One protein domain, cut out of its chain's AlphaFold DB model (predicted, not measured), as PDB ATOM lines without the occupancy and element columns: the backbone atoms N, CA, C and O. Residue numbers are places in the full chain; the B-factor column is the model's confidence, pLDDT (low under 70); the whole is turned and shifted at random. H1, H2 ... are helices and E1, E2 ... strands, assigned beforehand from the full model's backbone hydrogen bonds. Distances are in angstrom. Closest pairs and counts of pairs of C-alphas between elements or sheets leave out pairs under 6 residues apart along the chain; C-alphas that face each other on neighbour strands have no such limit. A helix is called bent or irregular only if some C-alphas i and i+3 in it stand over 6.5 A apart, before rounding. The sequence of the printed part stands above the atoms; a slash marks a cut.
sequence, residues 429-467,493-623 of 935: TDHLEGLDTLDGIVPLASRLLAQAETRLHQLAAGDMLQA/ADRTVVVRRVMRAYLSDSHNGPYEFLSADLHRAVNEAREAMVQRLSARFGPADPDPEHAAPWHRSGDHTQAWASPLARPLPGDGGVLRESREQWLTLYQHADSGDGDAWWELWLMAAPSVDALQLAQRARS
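What this domain is: This is residues 429 to 467 and 493 to 623 of the 935 residues of an uncharacterized protein of Acidovorax sp. SD340 (UniProt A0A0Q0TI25). A long, twisted sheet of four antiparallel strands has two long helices, H1 and H3, packed over one face; H3 runs along the strands and H1 slantwise to them. Short H2 lies at one end of the long axis, and H4 at the other, where it packs on the last residues of H1. The printed part has 170 residues with four named helices and four named strands, in the order H1 E1 H2 H3 E2 E3 E4 H4; the sheet's order is E1 E4 E3 E2, and the class is mixed, helices and strands. It is compact, with a radius of gyration of the C-alphas of 17.9 A, yet elongated, spanning 61 by 32 by 27 A.

Where its parts are: In the sheet, E3 is residues 584 to 594 and E4 residues 600 to 610, each 32.0 A long. E1, residues 498 to 507, is 27.2 A long and bends by 51 degrees at residue 503; E2, residues 562 to 567, measures 17.0 A. H3, residues 516 to 541, is 37.7 A long. H1, residues 438 to 461, is 35.9 A long, with C-alpha 438 at (4.391, -40.295, 32.184); it is irregular, but only just, with C-alphas 439 and 442 6.6 A apart. H2 is residues 509 to 512. H4, residues 612 to 623, ends with C-alpha 623 at (-26.739, -18.506, 15.069).

How they stand to each other: E2, E3 and E4 form a meander, each strand the antiparallel neighbour of the one before; E2 and E3 are a hairpin, as are E3 and E4. N 564 and O 587 are 2.8 A apart, N 588 and O 607 2.8 A, and, between E1 and E4, N 500 and O 606 2.8 A. H1 and H3 lie on the same face, both over E4 and E3, at heights over the sheet of 6.7 A and 8.9 A. On the local plane H3 stands at 6 degrees to E4, and H1 at 38 degrees. H1 touches H3 with residues 438 to 442 alone, at a steep tilt of 64 degrees; the closest C-alphas, of Val 442 and Leu 537, are 6.1 A apart. H1 touches H4 with residues 456 to 461 alone, closest at the C-alphas of Ala 460 and Ala 618, 4.2 A. H4 only grazes the sheet, with residues 612 to 618. H2 and H3 are close but not clearly touching, the closest C-alphas, of Asn 512 and Ser 519, being 6.6 A apart. In H4 every O i to N i+4 pair is within hydrogen-bond range, in H1 18 of 20 and in H3 21 of 22; H2 is too short for such a pair.

The domain as a whole: The two C-alphas farthest apart, of Pro 514 and Gly 576, are 61.5 A apart. Residues 468 to 492 are not printed, and C-alphas 467 and 493 are 11.4 A apart across the cut. The links H3 to E2 and E2 to E3 are long, with 20 and 16 residues. The mean pLDDT of the printed part is 85.5; 16 residues are under 70, among them 553 to 560 and 595 to 597.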
ATOM      1  N   THR A 429       3.148 -46.501  37.340       88.19
ATOM      2  CA  THR A 429       2.545 -46.956  36.082       88.19
ATOM      3  C   THR A 429       1.301 -47.813  36.286       88.19
ATOM      4  O   THR A 429       0.435 -47.799  35.421       88.19
ATOM      5  N   ASP A 430       1.176 -48.508  37.419       88.69
ATOM      6  CA  ASP A 430       0.010 -49.347  37.724       88.69
ATOM      7  C   ASP A 430      -1.234 -48.497  38.046       88.69
ATOM      8  O   ASP A 430      -2.354 -48.998  37.992       88.69
ATOM      9  N   HIS A 431      -1.050 -47.200  38.314       91.56
ATOM     10  CA  HIS A 431      -2.124 -46.235  38.559       91.56
ATOM     11  C   HIS A 431      -2.467 -45.376  37.332       91.56
ATOM     12  O   HIS A 431      -3.396 -44.572  37.401       91.56
ATOM     13  N   LEU A 432      -1.714 -45.481  36.229       93.62
ATOM     14  CA  LEU A 432      -1.958 -44.689  35.022       93.62
ATOM     15  C   LEU A 432      -3.115 -45.260  34.197       93.62
ATOM     16  O   LEU A 432      -3.225 -46.465  33.988       93.62
ATOM     17  N   GLU A 433      -3.939 -44.372  33.643       93.31
ATOM     18  CA  GLU A 433      -5.063 -44.734  32.781       93.31
ATOM     19  C   GLU A 433      -4.828 -44.242  31.348       93.31
ATOM     20  O   GLU A 433      -4.769 -43.046  31.063       93.31
ATOM     21  N   GLY A 434      -4.695 -45.182  30.407       86.31
ATOM     22  CA  GLY A 434      -4.469 -44.863  28.992       86.31
ATOM     23  C   GLY A 434      -3.079 -44.296  28.674       86.31
ATOM     24  O   GLY A 434      -2.894 -43.740  27.587       86.31
ATOM     25  N   LEU A 435      -2.120 -44.437  29.596       91.81
ATOM     26  CA  LEU A 435      -0.715 -44.057  29.449       91.81
ATOM     27  C   LEU A 435       0.190 -45.201  29.930       91.81
ATOM     28  O   LEU A 435       0.051 -45.645  31.062       91.81
ATOM     29  N   ASP A 436       1.157 -45.622  29.112       89.88
ATOM     30  CA  ASP A 436       2.165 -46.614  29.532       89.88
ATOM     31  C   ASP A 436       3.245 -45.990  30.431       89.88
ATOM     32  O   ASP A 436       3.811 -46.635  31.311       89.88
ATOM     33  N   THR A 437       3.556 -44.712  30.196       93.12
ATOM     34  CA  THR A 437       4.518 -43.927  30.975       93.12
ATOM     35  C   THR A 437       4.060 -42.475  31.080       93.12
ATOM     36  O   THR A 437       3.254 -41.993  30.279       93.12
ATOM     37  N   LEU A 438       4.643 -41.733  32.028       92.69
ATOM     38  CA  LEU A 438       4.391 -40.295  32.184       92.69
ATOM     39  C   LEU A 438       4.765 -39.479  30.935       92.69
ATOM     40  O   LEU A 438       4.210 -38.406  30.723       92.69
ATOM     41  N   ASP A 439       5.668 -39.973  30.083       90.94
ATOM     42  CA  ASP A 439       6.048 -39.295  28.836       90.94
ATOM     43  C   ASP A 439       4.900 -39.275  27.809       90.94
ATOM     44  O   ASP A 439       4.837 -38.384  26.959       90.94
ATOM     45  N   GLY A 440       3.941 -40.203  27.925       94.25
ATOM     46  CA  GLY A 440       2.743 -40.249  27.086       94.25
ATOM     47  C   GLY A 440       1.775 -39.075  27.296       94.25
ATOM     48  O   GLY A 440       0.891 -38.864  26.459       94.25
ATOM     49  N   ILE A 441       1.954 -38.269  28.354       96.00
ATOM     50  CA  ILE A 441       1.057 -37.149  28.676       96.00
ATOM     51  C   ILE A 441       1.037 -36.074  27.579       96.00
ATOM     52  O   ILE A 441      -0.018 -35.534  27.259       96.00
ATOM     53  N   VAL A 442       2.179 -35.792  26.942       96.50
ATOM     54  CA  VAL A 442       2.287 -34.738  25.918       96.50
ATOM     55  C   VAL A 442       1.605 -35.141  24.596       96.50
ATOM     56  O   VAL A 442       0.823 -34.343  24.059       96.50
ATOM     57  N   PRO A 443       1.827 -36.359  24.056       96.56
ATOM     58  CA  PRO A 443       1.038 -36.865  22.935       96.56
ATOM     59  C   PRO A 443      -0.465 -36.932  23.227       96.56
ATOM     60  O   PRO A 443      -1.267 -36.614  22.350       96.56
ATOM     61  N   LEU A 444      -0.867 -37.325  24.444       96.00
ATOM     62  CA  LEU A 444      -2.275 -37.331  24.843       96.00
ATOM     63  C   LEU A 444      -2.864 -35.914  24.831       96.00
ATOM     64  O   LEU A 444      -3.861 -35.694  24.149       96.00
ATOM     65  N   ALA A 445      -2.206 -34.953  25.482       96.19
ATOM     66  CA  ALA A 445      -2.612 -33.548  25.498       96.19
ATOM     67  C   ALA A 445      -2.828 -32.977  24.091       96.19
ATOM     68  O   ALA A 445      -3.848 -32.353  23.809       96.19
ATOM     69  N   SER A 446      -1.893 -33.256  23.178       95.62
ATOM     70  CA  SER A 446      -1.982 -32.795  21.787       95.62
ATOM     71  C   SER A 446      -3.199 -33.379  21.057       95.62
ATOM     72  O   SER A 446      -3.816 -32.691  20.246       95.62
ATOM     73  N   ARG A 447      -3.574 -34.634  21.350       95.50
ATOM     74  CA  ARG A 447      -4.784 -35.260  20.792       95.50
ATOM     75  C   ARG A 447      -6.061 -34.650  21.362       95.50
ATOM     76  O   ARG A 447      -6.969 -34.381  20.583       95.50
ATOM     77  N   LEU A 448      -6.119 -34.410  22.675       93.75
ATOM     78  CA  LEU A 448      -7.296 -33.805  23.310       93.75
ATOM     79  C   LEU A 448      -7.546 -32.387  22.784       93.75
ATOM     80  O   LEU A 448      -8.675 -32.075  22.421       93.75
ATOM     81  N   LEU A 449      -6.496 -31.570  22.634       95.06
ATOM     82  CA  LEU A 449      -6.590 -30.233  22.030       95.06
ATOM     83  C   LEU A 449      -7.095 -30.279  20.578       95.06
ATOM     84  O   LEU A 449      -7.953 -29.493  20.183       95.06
ATOM     85  N   ALA A 450      -6.609 -31.223  19.766       94.75
ATOM     86  CA  ALA A 450      -7.091 -31.380  18.392       94.75
ATOM     87  C   ALA A 450      -8.564 -31.830  18.334       94.75
ATOM     88  O   ALA A 450      -9.318 -31.412  17.448       94.75
ATOM     89  N   GLN A 451      -8.982 -32.682  19.274       93.75
ATOM     90  CA  GLN A 451     -10.360 -33.151  19.389       93.75
ATOM     91  C   GLN A 451     -11.300 -32.028  19.842       93.75
ATOM     92  O   GLN A 451     -12.333 -31.830  19.203       93.75
ATOM     93  N   ALA A 452     -10.924 -31.262  20.871       91.50
ATOM     94  CA  ALA A 452     -11.686 -30.112  21.359       91.50
ATOM     95  C   ALA A 452     -11.852 -29.051  20.262       91.50
ATOM     96  O   ALA A 452     -12.970 -28.624  19.978       91.50
ATOM     97  N   GLU A 453     -10.773 -28.713  19.544       94.88
ATOM     98  CA  GLU A 453     -10.849 -27.811  18.390       94.88
ATOM     99  C   GLU A 453     -11.797 -28.354  17.306       94.88
ATOM    100  O   GLU A 453     -12.624 -27.614  16.776       94.88
ATOM    101  N   THR A 454     -11.738 -29.651  16.993       94.19
ATOM    102  CA  THR A 454     -12.644 -30.260  16.004       94.19
ATOM    103  C   THR A 454     -14.110 -30.125  16.423       94.19
ATOM    104  O   THR A 454     -14.939 -29.755  15.591       94.19
ATOM    105  N   ARG A 455     -14.426 -30.367  17.703       92.88
ATOM    106  CA  ARG A 455     -15.784 -30.197  18.242       92.88
ATOM    107  C   ARG A 455     -16.240 -28.744  18.206       92.88
ATOM    108  O   ARG A 455     -17.378 -28.470  17.843       92.88
ATOM    109  N   LEU A 456     -15.346 -27.809  18.511       92.69
ATOM    110  CA  LEU A 456     -15.635 -26.379  18.444       92.69
ATOM    111  C   LEU A 456     -15.964 -25.922  17.012       92.69
ATOM    112  O   LEU A 456     -16.913 -25.167  16.806       92.69
ATOM    113  N   HIS A 457     -15.228 -26.413  16.008       93.62
ATOM    114  CA  HIS A 457     -15.516 -26.128  14.594       93.62
ATOM    115  C   HIS A 457     -16.824 -26.769  14.119       93.62
ATOM    116  O   HIS A 457     -17.560 -26.138  13.364       93.62
ATOM    117  N   GLN A 458     -17.138 -27.988  14.567       91.50
ATOM    118  CA  GLN A 458     -18.430 -28.637  14.302       91.50
ATOM    119  C   GLN A 458     -19.588 -27.818  14.884       91.50
ATOM    120  O   GLN A 458     -20.549 -27.518  14.175       91.50
ATOM    121  N   LEU A 459     -19.452 -27.357  16.133       90.25
ATOM    122  CA  LEU A 459     -20.433 -26.476  16.759       90.25
ATOM    123  C   LEU A 459     -20.627 -25.186  15.946       90.25
ATOM    124  O   LEU A 459     -21.759 -24.810  15.648       90.25
ATOM    125  N   ALA A 460     -19.535 -24.535  15.532       88.56
ATOM    126  CA  ALA A 460     -19.588 -23.324  14.708       88.56
ATOM    127  C   ALA A 460     -20.223 -23.554  13.323       88.56
ATOM    128  O   ALA A 460     -20.805 -22.632  12.747       88.56
ATOM    129  N   ALA A 461     -20.111 -24.770  12.781       87.94
ATOM    130  CA  ALA A 461     -20.715 -25.169  11.514       87.94
ATOM    131  C   ALA A 461     -22.219 -25.478  11.620       87.94
ATOM    132  O   ALA A 461     -22.863 -25.608  10.581       87.94
ATOM    133  N   GLY A 462     -22.773 -25.542  12.835       82.50
ATOM    134  CA  GLY A 462     -24.172 -25.887  13.090       82.50
ATOM    135  C   GLY A 462     -24.423 -27.378  13.322       82.50
ATOM    136  O   GLY A 462     -25.582 -27.775  13.453       82.50
ATOM    137  N   ASP A 463     -23.368 -28.193  13.412       85.50
ATOM    138  CA  ASP A 463     -23.488 -29.622  13.686       85.50
ATOM    139  C   ASP A 463     -23.911 -29.867  15.143       85.50
ATOM    140  O   ASP A 463     -23.486 -29.172  16.068       85.50
ATOM    141  N   MET A 464     -24.723 -30.903  15.361       81.12
ATOM    142  CA  MET A 464     -25.074 -31.369  16.704       81.12
ATOM    143  C   MET A 464     -23.996 -32.320  17.228       81.12
ATOM    144  O   MET A 464     -23.851 -33.445  16.737       81.12
ATOM    145  N   LEU A 465     -23.271 -31.891  18.259       82.38
ATOM    146  CA  LEU A 465     -22.293 -32.708  18.966       82.38
ATOM    147  C   LEU A 465     -23.001 -33.816  19.749       82.38
ATOM    148  O   LEU A 465     -23.990 -33.574  20.448       82.38
ATOM    149  N   GLN A 466     -22.485 -35.038  19.633       77.19
ATOM    150  CA  GLN A 466     -22.952 -36.209  20.377       77.19
ATOM    151  C   GLN A 466     -22.280 -36.273  21.753       77.19
ATOM    152  O   GLN A 466     -21.142 -35.831  21.901       77.19
ATOM    153  N   ALA A 467     -22.967 -36.860  22.734       64.75
ATOM    154  CA  ALA A 467     -22.370 -37.162  24.033       64.75
ATOM    155  C   ALA A 467     -21.225 -38.178  23.877       64.75
ATOM    156  O   ALA A 467     -21.338 -39.154  23.122       64.75
ATOM    157  N   ALA A 493     -22.385 -26.472  24.181       79.12
ATOM    158  CA  ALA A 493     -21.158 -25.860  24.674       79.12
ATOM    159  C   ALA A 493     -20.336 -26.828  25.534       79.12
ATOM    160  O   ALA A 493     -19.151 -27.018  25.257       79.12
ATOM    161  N   ASP A 494     -20.958 -27.506  26.496       80.50
ATOM    162  CA  ASP A 494     -20.284 -28.454  27.390       80.50
ATOM    163  C   ASP A 494     -19.662 -29.613  26.597       80.50
ATOM    164  O   ASP A 494     -18.534 -30.031  26.856       80.50
ATOM    165  N   ARG A 495     -20.328 -30.054  25.523       85.25
ATOM    166  CA  ARG A 495     -19.814 -31.093  24.617       85.25
ATOM    167  C   ARG A 495     -18.580 -30.681  23.812       85.25
ATOM    168  O   ARG A 495     -17.924 -31.561  23.258       85.25
ATOM    169  N   THR A 496     -18.231 -29.393  23.728       86.19
ATOM    170  CA  THR A 496     -16.957 -28.962  23.112       86.19
ATOM    171  C   THR A 496     -15.743 -29.286  23.979       86.19
ATOM    172  O   THR A 496     -14.631 -29.394  23.458       86.19
ATOM    173  N   VAL A 497     -15.960 -29.481  25.279       87.44
ATOM    174  CA  VAL A 497     -14.926 -29.851  26.239       87.44
ATOM    175  C   VAL A 497     -14.595 -31.334  26.077       87.44
ATOM    176  O   VAL A 497     -15.464 -32.178  25.850       87.44
ATOM    177  N   VAL A 498     -13.309 -31.663  26.173       88.50
ATOM    178  CA  VAL A 498     -12.819 -33.043  26.150       88.50
ATOM    179  C   VAL A 498     -12.048 -33.295  27.435       88.50
ATOM    180  O   VAL A 498     -11.065 -32.611  27.704       88.50
ATOM    181  N   VAL A 499     -12.475 -34.285  28.215       87.25
ATOM    182  CA  VAL A 499     -11.884 -34.629  29.514       87.25
ATOM    183  C   VAL A 499     -11.421 -36.086  29.500       87.25
ATOM    184  O   VAL A 499     -12.064 -36.948  28.897       87.25
ATOM    185  N   ARG A 500     -10.287 -36.376  30.146       89.31
ATOM    186  CA  ARG A 500      -9.760 -37.735  30.299       89.31
ATOM    187  C   ARG A 500      -9.061 -37.906  31.649       89.31
ATOM    188  O   ARG A 500      -8.115 -37.174  31.935       89.31
ATOM    189  N   ARG A 501      -9.460 -38.914  32.433       91.19
ATOM    190  CA  ARG A 501      -8.682 -39.372  33.593       91.19
ATOM    191  C   ARG A 501      -7.389 -40.015  33.099       91.19
ATOM    192  O   ARG A 501      -7.411 -40.825  32.170       91.19
ATOM    193  N   VAL A 502      -6.262 -39.595  33.664       94.19
ATOM    194  CA  VAL A 502      -4.921 -40.081  33.296       94.19
ATOM    195  C   VAL A 502      -4.265 -40.882  34.411       94.19
ATOM    196  O   VAL A 502      -3.287 -41.586  34.161       94.19
ATOM    197  N   MET A 503      -4.789 -40.785  35.634       94.12
ATOM    198  CA  MET A 503      -4.321 -41.545  36.785       94.12
ATOM    199  C   MET A 503      -5.446 -41.710  37.805       94.12
ATOM    200  O   MET A 503      -6.170 -40.744  38.058       94.12
ATOM    201  N   ARG A 504      -5.529 -42.890  38.426       92.12
ATOM    202  CA  ARG A 504      -6.360 -43.159  39.604       92.12
ATOM    203  C   ARG A 504      -5.601 -44.026  40.604       92.12
ATOM    204  O   ARG A 504      -5.157 -45.129  40.296       92.12
ATOM    205  N   ALA A 505      -5.483 -43.523  41.825       91.81
ATOM    206  CA  ALA A 505      -5.086 -44.294  42.993       91.81
ATOM    207  C   ALA A 505      -6.305 -44.436  43.905       91.81
ATOM    208  O   ALA A 505      -6.980 -43.447  44.182       91.81
ATOM    209  N   TYR A 506      -6.595 -45.657  44.347       89.94
ATOM    210  CA  TYR A 506      -7.767 -45.976  45.159       89.94
ATOM    211  C   TYR A 506      -7.364 -46.873  46.327       89.94
ATOM    212  O   TYR A 506      -6.572 -47.803  46.164       89.94
ATOM    213  N   LEU A 507      -7.932 -46.590  47.493       90.00
ATOM    214  CA  LEU A 507      -7.762 -47.330  48.728       90.00
ATOM    215  C   LEU A 507      -9.138 -47.505  49.372       90.00
ATOM    216  O   LEU A 507      -9.744 -46.537  49.813       90.00
ATOM    217  N   SER A 508      -9.632 -48.739  49.432       89.44
ATOM    218  CA  SER A 508     -10.935 -49.023  50.050       89.44
ATOM    219  C   SER A 508     -10.923 -48.760  51.560       89.44
ATOM    220  O   SER A 508      -9.886 -48.983  52.188       89.44
ATOM    221  N   ASP A 509     -12.080 -48.512  52.163       87.88
ATOM    222  CA  ASP A 509     -12.321 -48.369  53.603       87.88
ATOM    223  C   ASP A 509     -11.707 -49.516  54.409       87.88
ATOM    224  O   ASP A 509     -10.968 -49.306  55.374       87.88
ATOM    225  N   SER A 510     -11.893 -50.748  53.920       88.31
ATOM    226  CA  SER A 510     -11.346 -51.944  54.568       88.31
ATOM    227  C   SER A 510      -9.823 -51.908  54.740       88.31
ATOM    228  O   SER A 510      -9.317 -52.478  55.703       88.31
ATOM    229  N   HIS A 511      -9.107 -51.213  53.852       89.88
ATOM    230  CA  HIS A 511      -7.656 -51.047  53.883       89.88
ATOM    231  C   HIS A 511      -7.229 -49.714  54.496       89.88
ATOM    232  O   HIS A 511      -6.196 -49.667  55.158       89.88
ATOM    233  N   ASN A 512      -7.997 -48.642  54.285       84.50
ATOM    234  CA  ASN A 512      -7.636 -47.288  54.695       84.50
ATOM    235  C   ASN A 512      -7.420 -47.188  56.208       84.50
ATOM    236  O   ASN A 512      -6.462 -46.568  56.653       84.50
ATOM    237  N   GLY A 513      -8.240 -47.876  57.006       82.81
ATOM    238  CA  GLY A 513      -8.035 -47.927  58.449       82.81
ATOM    239  C   GLY A 513      -6.747 -48.678  58.853       82.81
ATOM    240  O   GLY A 513      -5.877 -48.087  59.490       82.81
ATOM    241  N   PRO A 514      -6.589 -49.979  58.530       86.19
ATOM    242  CA  PRO A 514      -5.426 -50.749  58.987       86.19
ATOM    243  C   PRO A 514      -4.107 -50.343  58.319       86.19
ATOM    244  O   PRO A 514      -3.043 -50.544  58.901       86.19
ATOM    245  N   TYR A 515      -4.163 -49.768  57.117       92.00
ATOM    246  CA  TYR A 515      -3.022 -49.256  56.359       92.00
ATOM    247  C   TYR A 515      -3.096 -47.735  56.186       92.00
ATOM    248  O   TYR A 515      -2.812 -47.224  55.106       92.00
ATOM    249  N   GLU A 516      -3.414 -46.992  57.249       88.62
ATOM    250  CA  GLU A 516      -3.546 -45.523  57.213       88.62
ATOM    251  C   GLU A 516      -2.323 -44.827  56.581       88.62
ATOM    252  O   GLU A 516      -2.451 -43.879  55.804       88.62
ATOM    253  N   PHE A 517      -1.112 -45.347  56.824       90.75
ATOM    254  CA  PHE A 517       0.114 -44.829  56.207       90.75
ATOM    255  C   PHE A 517       0.100 -44.862  54.669       90.75
ATOM    256  O   PHE A 517       0.746 -44.024  54.040       90.75
ATOM    257  N   LEU A 518      -0.602 -45.827  54.066       91.25
ATOM    258  CA  LEU A 518      -0.655 -46.021  52.621       91.25
ATOM    259  C   LEU A 518      -1.447 -44.899  51.950       91.25
ATOM    260  O   LEU A 518      -1.074 -44.475  50.862       91.25
ATOM    261  N   SER A 519      -2.463 -44.352  52.623       89.00
ATOM    262  CA  SER A 519      -3.194 -43.174  52.145       89.00
ATOM    263  C   SER A 519      -2.253 -41.981  51.935       89.00
ATOM    264  O   SER A 519      -2.193 -41.387  50.856       89.00
ATOM    265  N   ALA A 520      -1.405 -41.694  52.930       87.12
ATOM    266  CA  ALA A 520      -0.415 -40.621  52.840       87.12
ATOM    267  C   ALA A 520       0.670 -40.887  51.779       87.12
ATOM    268  O   ALA A 520       1.148 -39.949  51.132       87.12
ATOM    269  N   ASP A 521       1.080 -42.145  51.603       88.56
ATOM    270  CA  ASP A 521       2.093 -42.524  50.616       88.56
ATOM    271  C   ASP A 521       1.548 -42.473  49.178       88.56
ATOM    272  O   ASP A 521       2.218 -41.916  48.305       88.56
ATOM    273  N   LEU A 522       0.319 -42.942  48.938       90.19
ATOM    274  CA  LEU A 522      -0.368 -42.831  47.646       90.19
ATOM    275  C   LEU A 522      -0.624 -41.371  47.272       90.19
ATOM    276  O   LEU A 522      -0.325 -40.967  46.148       90.19
ATOM    277  N   HIS A 523      -1.091 -40.550  48.219       88.06
ATOM    278  CA  HIS A 523      -1.258 -39.116  47.993       88.06
ATOM    279  C   HIS A 523       0.056 -38.451  47.548       88.06
ATOM    280  O   HIS A 523       0.078 -37.680  46.585       88.06
ATOM    281  N   ARG A 524       1.178 -38.778  48.209       88.31
ATOM    282  CA  ARG A 524       2.507 -38.269  47.833       88.31
ATOM    283  C   ARG A 524       2.907 -38.723  46.429       88.31
ATOM    284  O   ARG A 524       3.337 -37.892  45.635       88.31
ATOM    285  N   ALA A 525       2.721 -40.003  46.113       89.19
ATOM    286  CA  ALA A 525       3.043 -40.570  44.807       89.19
ATOM    287  C   ALA A 525       2.241 -39.902  43.670       89.19
ATOM    288  O   ALA A 525       2.802 -39.548  42.632       89.19
ATOM    289  N   VAL A 526       0.945 -39.651  43.883       91.62
ATOM    290  CA  VAL A 526       0.084 -38.930  42.930       91.62
ATOM    291  C   VAL A 526       0.565 -37.490  42.735       91.62
ATOM    292  O   VAL A 526       0.640 -37.014  41.602       91.62
ATOM    293  N   ASN A 527       0.958 -36.804  43.811       90.19
ATOM    294  CA  ASN A 527       1.498 -35.446  43.720       90.19
ATOM    295  C   ASN A 527       2.832 -35.398  42.954       90.19
ATOM    296  O   ASN A 527       3.014 -34.517  42.115       90.19
ATOM    297  N   GLU A 528       3.736 -36.355  43.180       91.31
ATOM    298  CA  GLU A 528       4.993 -36.477  42.426       91.31
ATOM    299  C   GLU A 528       4.732 -36.737  40.933       91.31
ATOM    300  O   GLU A 528       5.337 -36.095  40.067       91.31
ATOM    301  N   ALA A 529       3.786 -37.625  40.609       92.62
ATOM    302  CA  ALA A 529       3.367 -37.879  39.232       92.62
ATOM    303  C   ALA A 529       2.788 -36.615  38.574       92.62
ATOM    304  O   ALA A 529       3.160 -36.280  37.445       92.62
ATOM    305  N   ARG A 530       1.941 -35.869  39.294       92.94
ATOM    306  CA  ARG A 530       1.382 -34.587  38.843       92.94
ATOM    307  C   ARG A 530       2.485 -33.582  38.533       92.94
ATOM    308  O   ARG A 530       2.493 -33.016  37.443       92.94
ATOM    309  N   GLU A 531       3.436 -33.370  39.440       93.19
ATOM    310  CA  GLU A 531       4.557 -32.445  39.221       93.19
ATOM    311  C   GLU A 531       5.391 -32.841  37.997       93.19
ATOM    312  O   GLU A 531       5.724 -31.999  37.159       93.19
ATOM    313  N   ALA A 532       5.658 -34.135  37.839       94.25
ATOM    314  CA  ALA A 532       6.372 -34.674  36.693       94.25
ATOM    315  C   ALA A 532       5.604 -34.485  35.366       94.25
ATOM    316  O   ALA A 532       6.228 -34.254  34.322       94.25
ATOM    317  N   MET A 533       4.269 -34.557  35.380       94.62
ATOM    318  CA  MET A 533       3.416 -34.236  34.229       94.62
ATOM    319  C   MET A 533       3.406 -32.730  33.935       94.62
ATOM    320  O   MET A 533       3.602 -32.341  32.786       94.62
ATOM    321  N   VAL A 534       3.262 -31.878  34.958       93.62
ATOM    322  CA  VAL A 534       3.307 -30.406  34.837       93.62
ATOM    323  C   VAL A 534       4.616 -29.951  34.201       93.62
ATOM    324  O   VAL A 534       4.595 -29.110  33.303       93.62
ATOM    325  N   GLN A 535       5.754 -30.521  34.610       94.62
ATOM    326  CA  GLN A 535       7.060 -30.197  34.028       94.62
ATOM    327  C   GLN A 535       7.118 -30.530  32.530       94.62
ATOM    328  O   GLN A 535       7.580 -29.715  31.730       94.62
ATOM    329  N   ARG A 536       6.610 -31.704  32.131       95.62
ATOM    330  CA  ARG A 536       6.574 -32.145  30.725       95.62
ATOM    331  C   ARG A 536       5.645 -31.290  29.872       95.62
ATOM    332  O   ARG A 536       6.022 -30.883  28.774       95.62
ATOM    333  N   LEU A 537       4.448 -31.008  30.377       95.56
ATOM    334  CA  LEU A 537       3.477 -30.147  29.708       95.56
ATOM    335  C   LEU A 537       4.029 -28.725  29.577       95.56
ATOM    336  O   LEU A 537       4.023 -28.177  28.478       95.56
ATOM    337  N   SER A 538       4.631 -28.177  30.635       94.94
ATOM    338  CA  SER A 538       5.208 -26.829  30.593       94.94
ATOM    339  C   SER A 538       6.400 -26.722  29.641       94.94
ATOM    340  O   SER A 538       6.561 -25.718  28.949       94.94
ATOM    341  N   ALA A 539       7.211 -27.776  29.522       95.25
ATOM    342  CA  ALA A 539       8.280 -27.822  28.528       95.25
ATOM    343  C   ALA A 539       7.748 -27.754  27.082       95.25
ATOM    344  O   ALA A 539       8.441 -27.256  26.196       95.25
ATOM    345  N   ARG A 540       6.522 -28.239  26.831       94.88
ATOM    346  CA  ARG A 540       5.894 -28.246  25.500       94.88
ATOM    347  C   ARG A 540       5.034 -27.015  25.212       94.88
ATOM    348  O   ARG A 540       5.019 -26.566  24.062       94.88
ATOM    349  N   PHE A 541       4.279 -26.542  26.198       92.19
ATOM    350  CA  PHE A 541       3.235 -25.524  26.040       92.19
ATOM    351  C   PHE A 541       3.587 -24.178  26.696       92.19
ATOM    352  O   PHE A 541       2.876 -23.205  26.482       92.19
ATOM    353  N   GLY A 542       4.711 -24.082  27.414       90.38
ATOM    354  CA  GLY A 542       5.133 -22.869  28.119       90.38
ATOM    355  C   GLY A 542       4.761 -22.885  29.607       90.38
ATOM    356  O   GLY A 542       4.333 -23.914  30.122       90.38
ATOM    357  N   PRO A 543       4.964 -21.780  30.344       86.81
ATOM    358  CA  PRO A 543       4.577 -21.713  31.752       86.81
ATOM    359  C   PRO A 543       3.062 -21.895  31.906       86.81
ATOM    360  O   PRO A 543       2.295 -21.421  31.068       86.81
ATOM    361  N   ALA A 544       2.651 -22.582  32.970       84.50
ATOM    362  CA  ALA A 544       1.241 -22.724  33.301       84.50
ATOM    363  C   ALA A 544       0.660 -21.396  33.813       84.50
ATOM    364  O   ALA A 544       1.334 -20.654  34.534       84.50
ATOM    365  N   ASP A 545      -0.592 -21.136  33.460       79.50
ATOM    366  CA  ASP A 545      -1.418 -20.062  33.991       79.50
ATOM    367  C   ASP A 545      -2.323 -20.621  35.107       79.50
ATOM    368  O   ASP A 545      -2.992 -21.642  34.893       79.50
ATOM    369  N   PRO A 546      -2.321 -20.022  36.311       65.50
ATOM    370  CA  PRO A 546      -3.212 -20.429  37.392       65.50
ATOM    371  C   PRO A 546      -4.666 -19.948  37.225       65.50
ATOM    372  O   PRO A 546      -5.512 -20.437  37.971       65.50
ATOM    373  N   ASP A 547      -4.964 -19.026  36.300       68.44
ATOM    374  CA  ASP A 547      -6.303 -18.438  36.114       68.44
ATOM    375  C   ASP A 547      -6.794 -18.568  34.654       68.44
ATOM    376  O   ASP A 547      -6.800 -17.596  33.896       68.44
ATOM    377  N   PRO A 548      -7.150 -19.785  34.197       74.62
ATOM    378  CA  PRO A 548      -7.533 -20.007  32.807       74.62
ATOM    379  C   PRO A 548      -8.923 -19.450  32.471       74.62
ATOM    380  O   PRO A 548      -9.929 -19.836  33.063       74.62
ATOM    381  N   GLU A 549      -9.014 -18.659  31.402       73.62
ATOM    382  CA  GLU A 549     -10.283 -18.152  30.855       73.62
ATOM    383  C   GLU A 549     -10.969 -19.164  29.908       73.62
ATOM    384  O   GLU A 549     -11.338 -18.852  28.768       73.62
ATOM    385  N   HIS A 550     -11.115 -20.419  30.341       77.00
ATOM    386  CA  HIS A 550     -11.749 -21.472  29.539       77.00
ATOM    387  C   HIS A 550     -13.248 -21.632  29.813       77.00
ATOM    388  O   HIS A 550     -13.724 -21.416  30.923       77.00
ATOM    389  N   ALA A 551     -13.998 -22.085  28.810       69.62
ATOM    390  CA  ALA A 551     -15.459 -22.120  28.828       69.62
ATOM    391  C   ALA A 551     -16.090 -23.384  29.447       69.62
ATOM    392  O   ALA A 551     -17.298 -23.576  29.335       69.62
ATOM    393  N   ALA A 552     -15.291 -24.274  30.041       70.56
ATOM    394  CA  ALA A 552     -15.797 -25.522  30.601       70.56
ATOM    395  C   ALA A 552     -16.685 -25.292  31.847       70.56
ATOM    396  O   ALA A 552     -16.373 -24.404  32.648       70.56
ATOM    397  N   PRO A 553     -17.743 -26.104  32.056       59.62
ATOM    398  CA  PRO A 553     -18.581 -26.046  33.252       59.62
ATOM    399  C   PRO A 553     -17.738 -26.468  34.460       59.62
ATOM    400  O   PRO A 553     -17.394 -27.634  34.618       59.62
ATOM    401  N   TRP A 554     -17.306 -25.505  35.276       53.25
ATOM    402  CA  TRP A 554     -16.349 -25.753  36.357       53.25
ATOM    403  C   TRP A 554     -16.915 -25.404  37.730       53.25
ATOM    404  O   TRP A 554     -17.306 -24.266  37.999       53.25
ATOM    405  N   HIS A 555     -16.850 -26.376  38.643       48.28
ATOM    406  CA  HIS A 555     -16.989 -26.165  40.078       48.28
ATOM    407  C   HIS A 555     -15.604 -26.131  40.735       48.28
ATOM    408  O   HIS A 555     -14.932 -27.144  40.847       48.28
ATOM    409  N   ARG A 556     -15.215 -24.926  41.173       43.75
ATOM    410  CA  ARG A 556     -14.103 -24.589  42.083       43.75
ATOM    411  C   ARG A 556     -12.749 -25.262  41.817       43.75
ATOM    412  O   ARG A 556     -12.478 -26.379  42.234       43.75
ATOM    413  N   SER A 557     -11.849 -24.430  41.297       44.69
ATOM    414  CA  SER A 557     -10.430 -24.340  41.660       44.69
ATOM    415  C   SER A 557     -10.058 -25.055  42.975       44.69
ATOM    416  O   SER A 557     -10.215 -24.497  44.065       44.69
ATOM    417  N   GLY A 558      -9.531 -26.274  42.880       49.12
ATOM    418  CA  GLY A 558      -8.662 -26.814  43.924       49.12
ATOM    419  C   GLY A 558      -7.276 -26.167  43.831       49.12
ATOM    420  O   GLY A 558      -6.867 -25.746  42.745       49.12
ATOM    421  N   ASP A 559      -6.532 -26.144  44.939       52.91
ATOM    422  CA  ASP A 559      -5.188 -25.543  45.093       52.91
ATOM    423  C   ASP A 559      -4.101 -26.087  44.123       52.91
ATOM    424  O   ASP A 559      -2.938 -25.677  44.179       52.91
ATOM    425  N   HIS A 560      -4.439 -27.026  43.230       63.62
ATOM    426  CA  HIS A 560      -3.496 -27.792  42.401       63.62
ATOM    427  C   HIS A 560      -3.819 -27.816  40.895       63.62
ATOM    428  O   HIS A 560      -3.258 -28.632  40.161       63.62
ATOM    429  N   THR A 561      -4.683 -26.918  40.421       77.88
ATOM    430  CA  THR A 561      -5.022 -26.776  38.991       77.88
ATOM    431  C   THR A 561      -3.897 -26.061  38.232       77.88
ATOM    432  O   THR A 561      -3.366 -25.064  38.718       77.88
ATOM    433  N   GLN A 562      -3.501 -26.564  37.059       87.50
ATOM    434  CA  GLN A 562      -2.520 -25.931  36.163       87.50
ATOM    435  C   GLN A 562      -3.054 -25.938  34.733       87.50
ATOM    436  O   GLN A 562      -3.475 -26.993  34.254       87.50
ATOM    437  N   ALA A 563      -3.016 -24.795  34.048       89.31
ATOM    438  CA  ALA A 563      -3.539 -24.680  32.694       89.31
ATOM    439  C   ALA A 563      -2.535 -24.058  31.717       89.31
ATOM    440  O   ALA A 563      -1.675 -23.277  32.104       89.31
ATOM    441  N   TRP A 564      -2.633 -24.398  30.434       92.62
ATOM    442  CA  TRP A 564      -1.775 -23.874  29.373       92.62
ATOM    443  C   TRP A 564      -2.626 -23.422  28.192       92.62
ATOM    444  O   TRP A 564      -3.364 -24.224  27.610       92.62
ATOM    445  N   ALA A 565      -2.489 -22.153  27.811       89.50
ATOM    446  CA  ALA A 565      -3.096 -21.632  26.596       89.50
ATOM    447  C   ALA A 565      -2.409 -22.243  25.363       89.50
ATOM    448  O   ALA A 565      -1.182 -22.268  25.247       89.50
ATOM    449  N   SER A 566      -3.211 -22.717  24.418       91.12
ATOM    450  CA  SER A 566      -2.771 -23.245  23.135       91.12
ATOM    451  C   SER A 566      -3.548 -22.561  22.012       91.12
ATOM    452  O   SER A 566      -4.777 -22.507  22.063       91.12
ATOM    453  N   PRO A 567      -2.874 -22.077  20.957       90.88
ATOM    454  CA  PRO A 567      -3.567 -21.496  19.818       90.88
ATOM    455  C   PRO A 567      -4.386 -22.562  19.075       90.88
ATOM    456  O   PRO A 567      -3.957 -23.716  18.957       90.88
ATOM    457  N   LEU A 568      -5.538 -22.162  18.538       90.00
ATOM    458  CA  LEU A 568      -6.296 -22.941  17.562       90.00
ATOM    459  C   LEU A 568      -5.486 -23.055  16.266       90.00
ATOM    460  O   LEU A 568      -4.889 -22.082  15.796       90.00
ATOM    461  N   ALA A 569      -5.483 -24.239  15.655       89.50
ATOM    462  CA  ALA A 569      -4.817 -24.465  14.379       89.50
ATOM    463  C   ALA A 569      -5.507 -23.712  13.229       89.50
ATOM    464  O   ALA A 569      -4.846 -23.317  12.263       89.50
ATOM    465  N   ARG A 570      -6.831 -23.517  13.312       88.31
ATOM    466  CA  ARG A 570      -7.628 -22.768  12.329       88.31
ATOM    467  C   ARG A 570      -8.547 -21.744  13.007       88.31
ATOM    468  O   ARG A 570      -9.199 -22.090  13.990       88.31
ATOM    469  N   PRO A 571      -8.661 -20.514  12.464       88.25
ATOM    470  CA  PRO A 571      -9.580 -19.507  12.992       88.25
ATOM    471  C   PRO A 571     -11.041 -19.931  12.793       88.25
ATOM    472  O   PRO A 571     -11.376 -20.575  11.793       88.25
ATOM    473  N   LEU A 572     -11.906 -19.552  13.734       88.81
ATOM    474  CA  LEU A 572     -13.343 -19.819  13.671       88.81
ATOM    475  C   LEU A 572     -14.054 -18.892  12.663       88.81
ATOM    476  O   LEU A 572     -13.595 -17.772  12.415       88.81
ATOM    477  N   PRO A 573     -15.195 -19.313  12.084       82.94
ATOM    478  CA  PRO A 573     -16.001 -18.452  11.222       82.94
ATOM    479  C   PRO A 573     -16.442 -17.170  11.946       82.94
ATOM    480  O   PRO A 573     -16.890 -17.212  13.086       82.94
ATOM    481  N   GLY A 574     -16.331 -16.021  11.273       75.62
ATOM    482  CA  GLY A 574     -16.674 -14.720  11.862       75.62
ATOM    483  C   GLY A 574     -15.576 -14.101  12.736       75.62
ATOM    484  O   GLY A 574     -15.787 -13.019  13.283       75.62
ATOM    485  N   ASP A 575     -14.404 -14.735  12.841       79.25
ATOM    486  CA  ASP A 575     -13.251 -14.165  13.535       79.25
ATOM    487  C   ASP A 575     -12.684 -12.936  12.800       79.25
ATOM    488  O   ASP A 575     -12.097 -13.038  11.720       79.25
ATOM    489  N   GLY A 576     -12.824 -11.761  13.415       70.44
ATOM    490  CA  GLY A 576     -12.236 -10.508  12.933       70.44
ATOM    491  C   GLY A 576     -10.747 -10.341  13.261       70.44
ATOM    492  O   GLY A 576     -10.149  -9.359  12.824       70.44
ATOM    493  N   GLY A 577     -10.148 -11.256  14.037       71.06
ATOM    494  CA  GLY A 577      -8.749 -11.197  14.473       71.06
ATOM    495  C   GLY A 577      -8.444 -10.104  15.502       71.06
ATOM    496  O   GLY A 577      -7.291  -9.696  15.621       71.06
ATOM    497  N   VAL A 578      -9.471  -9.600  16.195       69.25
ATOM    498  CA  VAL A 578      -9.375  -8.475  17.145       69.25
ATOM    499  C   VAL A 578      -9.013  -8.940  18.555       69.25
ATOM    500  O   VAL A 578      -8.224  -8.274  19.219       69.25
ATOM    501  N   LEU A 579      -9.574 -10.068  18.999       71.69
ATOM    502  CA  LEU A 579      -9.266 -10.695  20.284       71.69
ATOM    503  C   LEU A 579      -8.296 -11.847  20.038       71.69
ATOM    504  O   LEU A 579      -8.434 -12.587  19.065       71.69
ATOM    505  N   ARG A 580      -7.281 -11.975  20.889       75.44
ATOM    506  CA  ARG A 580      -6.334 -13.091  20.803       75.44
ATOM    507  C   ARG A 580      -6.990 -14.362  21.339       75.44
ATOM    508  O   ARG A 580      -6.823 -15.437  20.771       75.44
ATOM    509  N   GLU A 581      -7.781 -14.187  22.382       78.81
ATOM    510  CA  GLU A 581      -8.490 -15.177  23.173       78.81
ATOM    511  C   GLU A 581      -9.508 -15.943  22.311       78.81
ATOM    512  O   GLU A 581      -9.673 -17.147  22.481       78.81
ATOM    513  N   SER A 582     -10.093 -15.317  21.276       80.12
ATOM    514  CA  SER A 582     -10.976 -15.992  20.303       80.12
ATOM    515  C   SER A 582     -10.265 -17.030  19.420       80.12
ATOM    516  O   SER A 582     -10.919 -17.765  18.676       80.12
ATOM    517  N   ARG A 583      -8.928 -17.094  19.489       85.25
ATOM    518  CA  ARG A 583      -8.068 -18.068  18.801       85.25
ATOM    519  C   ARG A 583      -7.349 -19.000  19.766       85.25
ATOM    520  O   ARG A 583      -6.369 -19.628  19.368       85.25
ATOM    521  N   GLU A 584      -7.801 -19.091  21.009       88.19
ATOM    522  CA  GLU A 584      -7.166 -19.909  22.032       88.19
ATOM    523  C   GLU A 584      -8.106 -20.992  22.562       88.19
ATOM    524  O   GLU A 584      -9.331 -20.872  22.597       88.19
ATOM    525  N   GLN A 585      -7.483 -22.085  22.971       91.75
ATOM    526  CA  GLN A 585      -8.066 -23.140  23.777       91.75
ATOM    527  C   GLN A 585      -7.092 -23.460  24.907       91.75
ATOM    528  O   GLN A 585      -5.904 -23.150  24.832       91.75
ATOM    529  N   TRP A 586      -7.589 -24.093  25.950       90.12
ATOM    530  CA  TRP A 586      -6.860 -24.337  27.176       90.12
ATOM    531  C   TRP A 586      -6.722 -25.827  27.415       90.12
ATOM    532  O   TRP A 586      -7.688 -26.580  27.299       90.12
ATOM    533  N   LEU A 587      -5.507 -26.239  27.764       93.00
ATOM    534  CA  LEU A 587      -5.232 -27.542  28.345       93.00
ATOM    535  C   LEU A 587      -5.152 -27.374  29.862       93.00
ATOM    536  O   LEU A 587      -4.320 -26.600  30.313       93.00
ATOM    537  N   THR A 588      -5.932 -28.115  30.639       90.19
ATOM    538  CA  THR A 588      -5.931 -28.048  32.106       90.19
ATOM    539  C   THR A 588      -5.614 -29.421  32.689       90.19
ATOM    540  O   THR A 588      -6.268 -30.404  32.351       90.19
ATOM    541  N   LEU A 589      -4.617 -29.491  33.571       90.81
ATOM    542  CA  LEU A 589      -4.354 -30.642  34.435       90.81
ATOM    543  C   LEU A 589      -4.840 -30.297  35.843       90.81
ATOM    544  O   LEU A 589      -4.386 -29.312  36.432       90.81
ATOM    545  N   TYR A 590      -5.735 -31.111  36.389       85.94
ATOM    546  CA  TYR A 590      -6.261 -30.919  37.736       85.94
ATOM    547  C   TYR A 590      -6.301 -32.225  38.520       85.94
ATOM    548  O   TYR A 590      -6.251 -33.321  37.957       85.94
ATOM    549  N   GLN A 591      -6.345 -32.076  39.839       86.25
ATOM    550  CA  GLN A 591      -6.394 -33.174  40.791       86.25
ATOM    551  C   GLN A 591      -7.751 -33.181  41.483       86.25
ATOM    552  O   GLN A 591      -8.232 -32.132  41.911       86.25
ATOM    553  N   HIS A 592      -8.328 -34.369  41.616       83.19
ATOM    554  CA  HIS A 592      -9.538 -34.611  42.390       83.19
ATOM    555  C   HIS A 592      -9.240 -35.661  43.465       83.19
ATOM    556  O   HIS A 592      -8.490 -36.606  43.216       83.19
ATOM    557  N   ALA A 593      -9.751 -35.460  44.677       81.38
ATOM    558  CA  ALA A 593      -9.557 -36.375  45.793       81.38
ATOM    559  C   ALA A 593     -10.722 -36.258  46.773       81.38
ATOM    560  O   ALA A 593     -11.162 -35.144  47.061       81.38
ATOM    561  N   ASP A 594     -11.168 -37.390  47.307       77.06
ATOM    562  CA  ASP A 594     -12.198 -37.460  48.342       77.06
ATOM    563  C   ASP A 594     -11.910 -38.642  49.288       77.06
ATOM    564  O   ASP A 594     -11.153 -39.561  48.955       77.06
ATOM    565  N   SER A 595     -12.463 -38.566  50.498       68.88
ATOM    566  CA  SER A 595     -12.321 -39.570  51.550       68.88
ATOM    567  C   SER A 595     -13.578 -39.729  52.428       68.88
ATOM    568  O   SER A 595     -13.469 -39.968  53.634       68.88
ATOM    569  N   GLY A 596     -14.767 -39.456  51.880       59.75
ATOM    570  CA  GLY A 596     -15.985 -39.182  52.655       59.75
ATOM    571  C   GLY A 596     -16.637 -40.364  53.388       59.75
ATOM    572  O   GLY A 596     -17.216 -40.153  54.457       59.75
ATOM    573  N   ASP A 597     -16.558 -41.587  52.859       69.56
ATOM    574  CA  ASP A 597     -17.250 -42.775  53.393       69.56
ATOM    575  C   ASP A 597     -16.317 -43.840  53.999       69.56
ATOM    576  O   ASP A 597     -16.793 -44.864  54.487       69.56
ATOM    577  N   GLY A 598     -15.012 -43.562  54.033       75.44
ATOM    578  CA  GLY A 598     -13.971 -44.481  54.495       75.44
ATOM    579  C   GLY A 598     -13.034 -44.914  53.369       75.44
ATOM    580  O   GLY A 598     -11.843 -45.116  53.621       75.44
ATOM    581  N   ASP A 599     -13.517 -44.954  52.125       84.25
ATOM    582  CA  ASP A 599     -12.651 -45.063  50.956       84.25
ATOM    583  C   ASP A 599     -11.797 -43.795  50.822       84.25
ATOM    584  O   ASP A 599     -12.144 -42.726  51.320       84.25
ATOM    585  N   ALA A 600     -10.655 -43.905  50.152       87.00
ATOM    586  CA  ALA A 600      -9.829 -42.773  49.772       87.00
ATOM    587  C   ALA A 600      -9.364 -42.946  48.329       87.00
ATOM    588  O   ALA A 600      -8.883 -44.014  47.939       87.00
ATOM    589  N   TRP A 601      -9.473 -41.892  47.527       88.44
ATOM    590  CA  TRP A 601      -8.946 -41.905  46.169       88.44
ATOM    591  C   TRP A 601      -8.342 -40.575  45.762       88.44
ATOM    592  O   TRP A 601      -8.676 -39.509  46.277       88.44
ATOM    593  N   TRP A 602      -7.441 -40.662  44.791       91.19
ATOM    594  CA  TRP A 602      -6.809 -39.523  44.150       91.19
ATOM    595  C   TRP A 602      -6.777 -39.755  42.654       91.19
ATOM    596  O   TRP A 602      -6.365 -40.814  42.176       91.19
ATOM    597  N   GLU A 603      -7.163 -38.732  41.917       91.31
ATOM    598  CA  GLU A 603      -7.250 -38.780  40.473       91.31
ATOM    599  C   GLU A 603      -6.551 -37.580  39.859       91.31
ATOM    600  O   GLU A 603      -6.590 -36.468  40.393       91.31
ATOM    601  N   LEU A 604      -5.936 -37.811  38.702       91.69
ATOM    602  CA  LEU A 604      -5.434 -36.752  37.839       91.69
ATOM    603  C   LEU A 604      -6.216 -36.769  36.537       91.69
ATOM    604  O   LEU A 604      -6.357 -37.809  35.886       91.69
ATOM    605  N   TRP A 605      -6.673 -35.589  36.143       90.81
ATOM    606  CA  TRP A 605      -7.534 -35.391  34.992       90.81
ATOM    607  C   TRP A 605      -6.925 -34.367  34.047       90.81
ATOM    608  O   TRP A 605      -6.438 -33.318  34.470       90.81
ATOM    609  N   LEU A 606      -6.961 -34.683  32.756       92.06
ATOM    610  CA  LEU A 606      -6.525 -33.802  31.686       92.06
ATOM    611  C   LEU A 606      -7.738 -33.355  30.874       92.06
ATOM    612  O   LEU A 606      -8.490 -34.183  30.360       92.06
ATOM    613  N   MET A 607      -7.904 -32.047  30.736       90.62
ATOM    614  CA  MET A 607      -9.011 -31.427  30.020       90.62
ATOM    615  C   MET A 607      -8.493 -30.524  28.906       90.62
ATOM    616  O   MET A 607      -7.528 -29.793  29.100       90.62
ATOM    617  N   ALA A 608      -9.165 -30.539  27.759       91.75
ATOM    618  CA  ALA A 608      -9.041 -29.531  26.716       91.75
ATOM    619  C   ALA A 608     -10.386 -28.813  26.541       91.75
ATOM    620  O   ALA A 608     -11.409 -29.463  26.314       91.75
ATOM    621  N   ALA A 609     -10.387 -27.487  26.650       90.25
ATOM    622  CA  ALA A 609     -11.588 -26.660  26.561       90.25
ATOM    623  C   ALA A 609     -11.328 -25.403  25.716       90.25
ATOM    624  O   ALA A 609     -10.234 -24.842  25.792       90.25
ATOM    625  N   PRO A 610     -12.299 -24.916  24.925       90.12
ATOM    626  CA  PRO A 610     -12.160 -23.625  24.258       90.12
ATOM    627  C   PRO A 610     -12.063 -22.485  25.281       90.12
ATOM    628  O   PRO A 610     -12.557 -22.608  26.405       90.12
ATOM    629  N   SER A 611     -11.462 -21.356  24.899       88.50
ATOM    630  CA  SER A 611     -11.628 -20.119  25.672       88.50
ATOM    631  C   SER A 611     -13.098 -19.674  25.676       88.50
ATOM    632  O   SER A 611     -13.877 -20.042  24.785       88.50
ATOM    633  N   VAL A 612     -13.481 -18.851  26.655       84.88
ATOM    634  CA  VAL A 612     -14.824 -18.244  26.706       84.88
ATOM    635  C   VAL A 612     -15.145 -17.509  25.397       84.88
ATOM    636  O   VAL A 612     -16.223 -17.698  24.829       84.88
ATOM    637  N   ASP A 613     -14.197 -16.738  24.864       84.44
ATOM    638  CA  ASP A 613     -14.386 -15.978  23.625       84.44
ATOM    639  C   ASP A 613     -14.473 -16.863  22.378       84.44
ATOM    640  O   ASP A 613     -15.280 -16.593  21.483       84.44
ATOM    641  N   ALA A 614     -13.675 -17.933  22.300       85.81
ATOM    642  CA  ALA A 614     -13.723 -18.868  21.181       85.81
ATOM    643  C   ALA A 614     -15.064 -19.620  21.150       85.81
ATOM    644  O   ALA A 614     -15.665 -19.771  20.083       85.81
ATOM    645  N   LEU A 615     -15.584 -20.020  22.317       88.38
ATOM    646  CA  LEU A 615     -16.911 -20.623  22.419       88.38
ATOM    647  C   LEU A 615     -18.015 -19.642  21.999       88.38
ATOM    648  O   LEU A 615     -18.852 -19.985  21.163       88.38
ATOM    649  N   GLN A 616     -18.001 -18.412  22.522       87.50
ATOM    650  CA  GLN A 616     -18.992 -17.395  22.154       87.50
ATOM    651  C   GLN A 616     -18.967 -17.088  20.652       87.50
ATOM    652  O   GLN A 616     -20.016 -16.877  20.036       87.50
ATOM    653  N   LEU A 617     -17.781 -17.066  20.039       86.50
ATOM    654  CA  LEU A 617     -17.636 -16.862  18.604       86.50
ATOM    655  C   LEU A 617     -18.229 -18.027  17.799       86.50
ATOM    656  O   LEU A 617     -18.970 -17.785  16.846       86.50
ATOM    657  N   ALA A 618     -17.971 -19.271  18.209       87.50
ATOM    658  CA  ALA A 618     -18.574 -20.456  17.599       87.50
ATOM    659  C   ALA A 618     -20.112 -20.439  17.706       87.50
ATOM    660  O   ALA A 618     -20.805 -20.673  16.716       87.50
ATOM    661  N   GLN A 619     -20.659 -20.076  18.871       87.56
ATOM    662  CA  GLN A 619     -22.106 -19.930  19.078       87.56
ATOM    663  C   GLN A 619     -22.709 -18.833  18.185       87.56
ATOM    664  O   GLN A 619     -23.761 -19.032  17.578       87.56
ATOM    665  N   ARG A 620     -22.037 -17.682  18.032       85.62
ATOM    666  CA  ARG A 620     -22.484 -16.618  17.111       85.62
ATOM    667  C   ARG A 620     -22.462 -17.072  15.651       85.62
ATOM    668  O   ARG A 620     -23.386 -16.740  14.912       85.62
ATOM    669  N   ALA A 621     -21.436 -17.819  15.241       84.50
ATOM    670  CA  ALA A 621     -21.336 -18.373  13.892       84.50
ATOM    671  C   ALA A 621     -22.490 -19.342  13.589       84.50
ATOM    672  O   ALA A 621     -23.118 -19.231  12.535       84.50
ATOM    673  N   ARG A 622     -22.821 -20.213  14.550       83.44
ATOM    674  CA  ARG A 622     -23.972 -21.123  14.489       83.44
ATOM    675  C   ARG A 622     -25.291 -20.366  14.320       83.44
ATOM    676  O   ARG A 622     -26.069 -20.682  13.425       83.44
ATOM    677  N   SER A 623     -25.512 -19.318  15.112       77.81
ATOM    678  CA  SER A 623     -26.739 -18.506  15.069       77.81
ATOM    679  C   SER A 623     -26.888 -17.633  13.813       77.81
ATOM    680  O   SER A 623     -27.983 -17.150  13.531       77.81
TER     681      SER A 623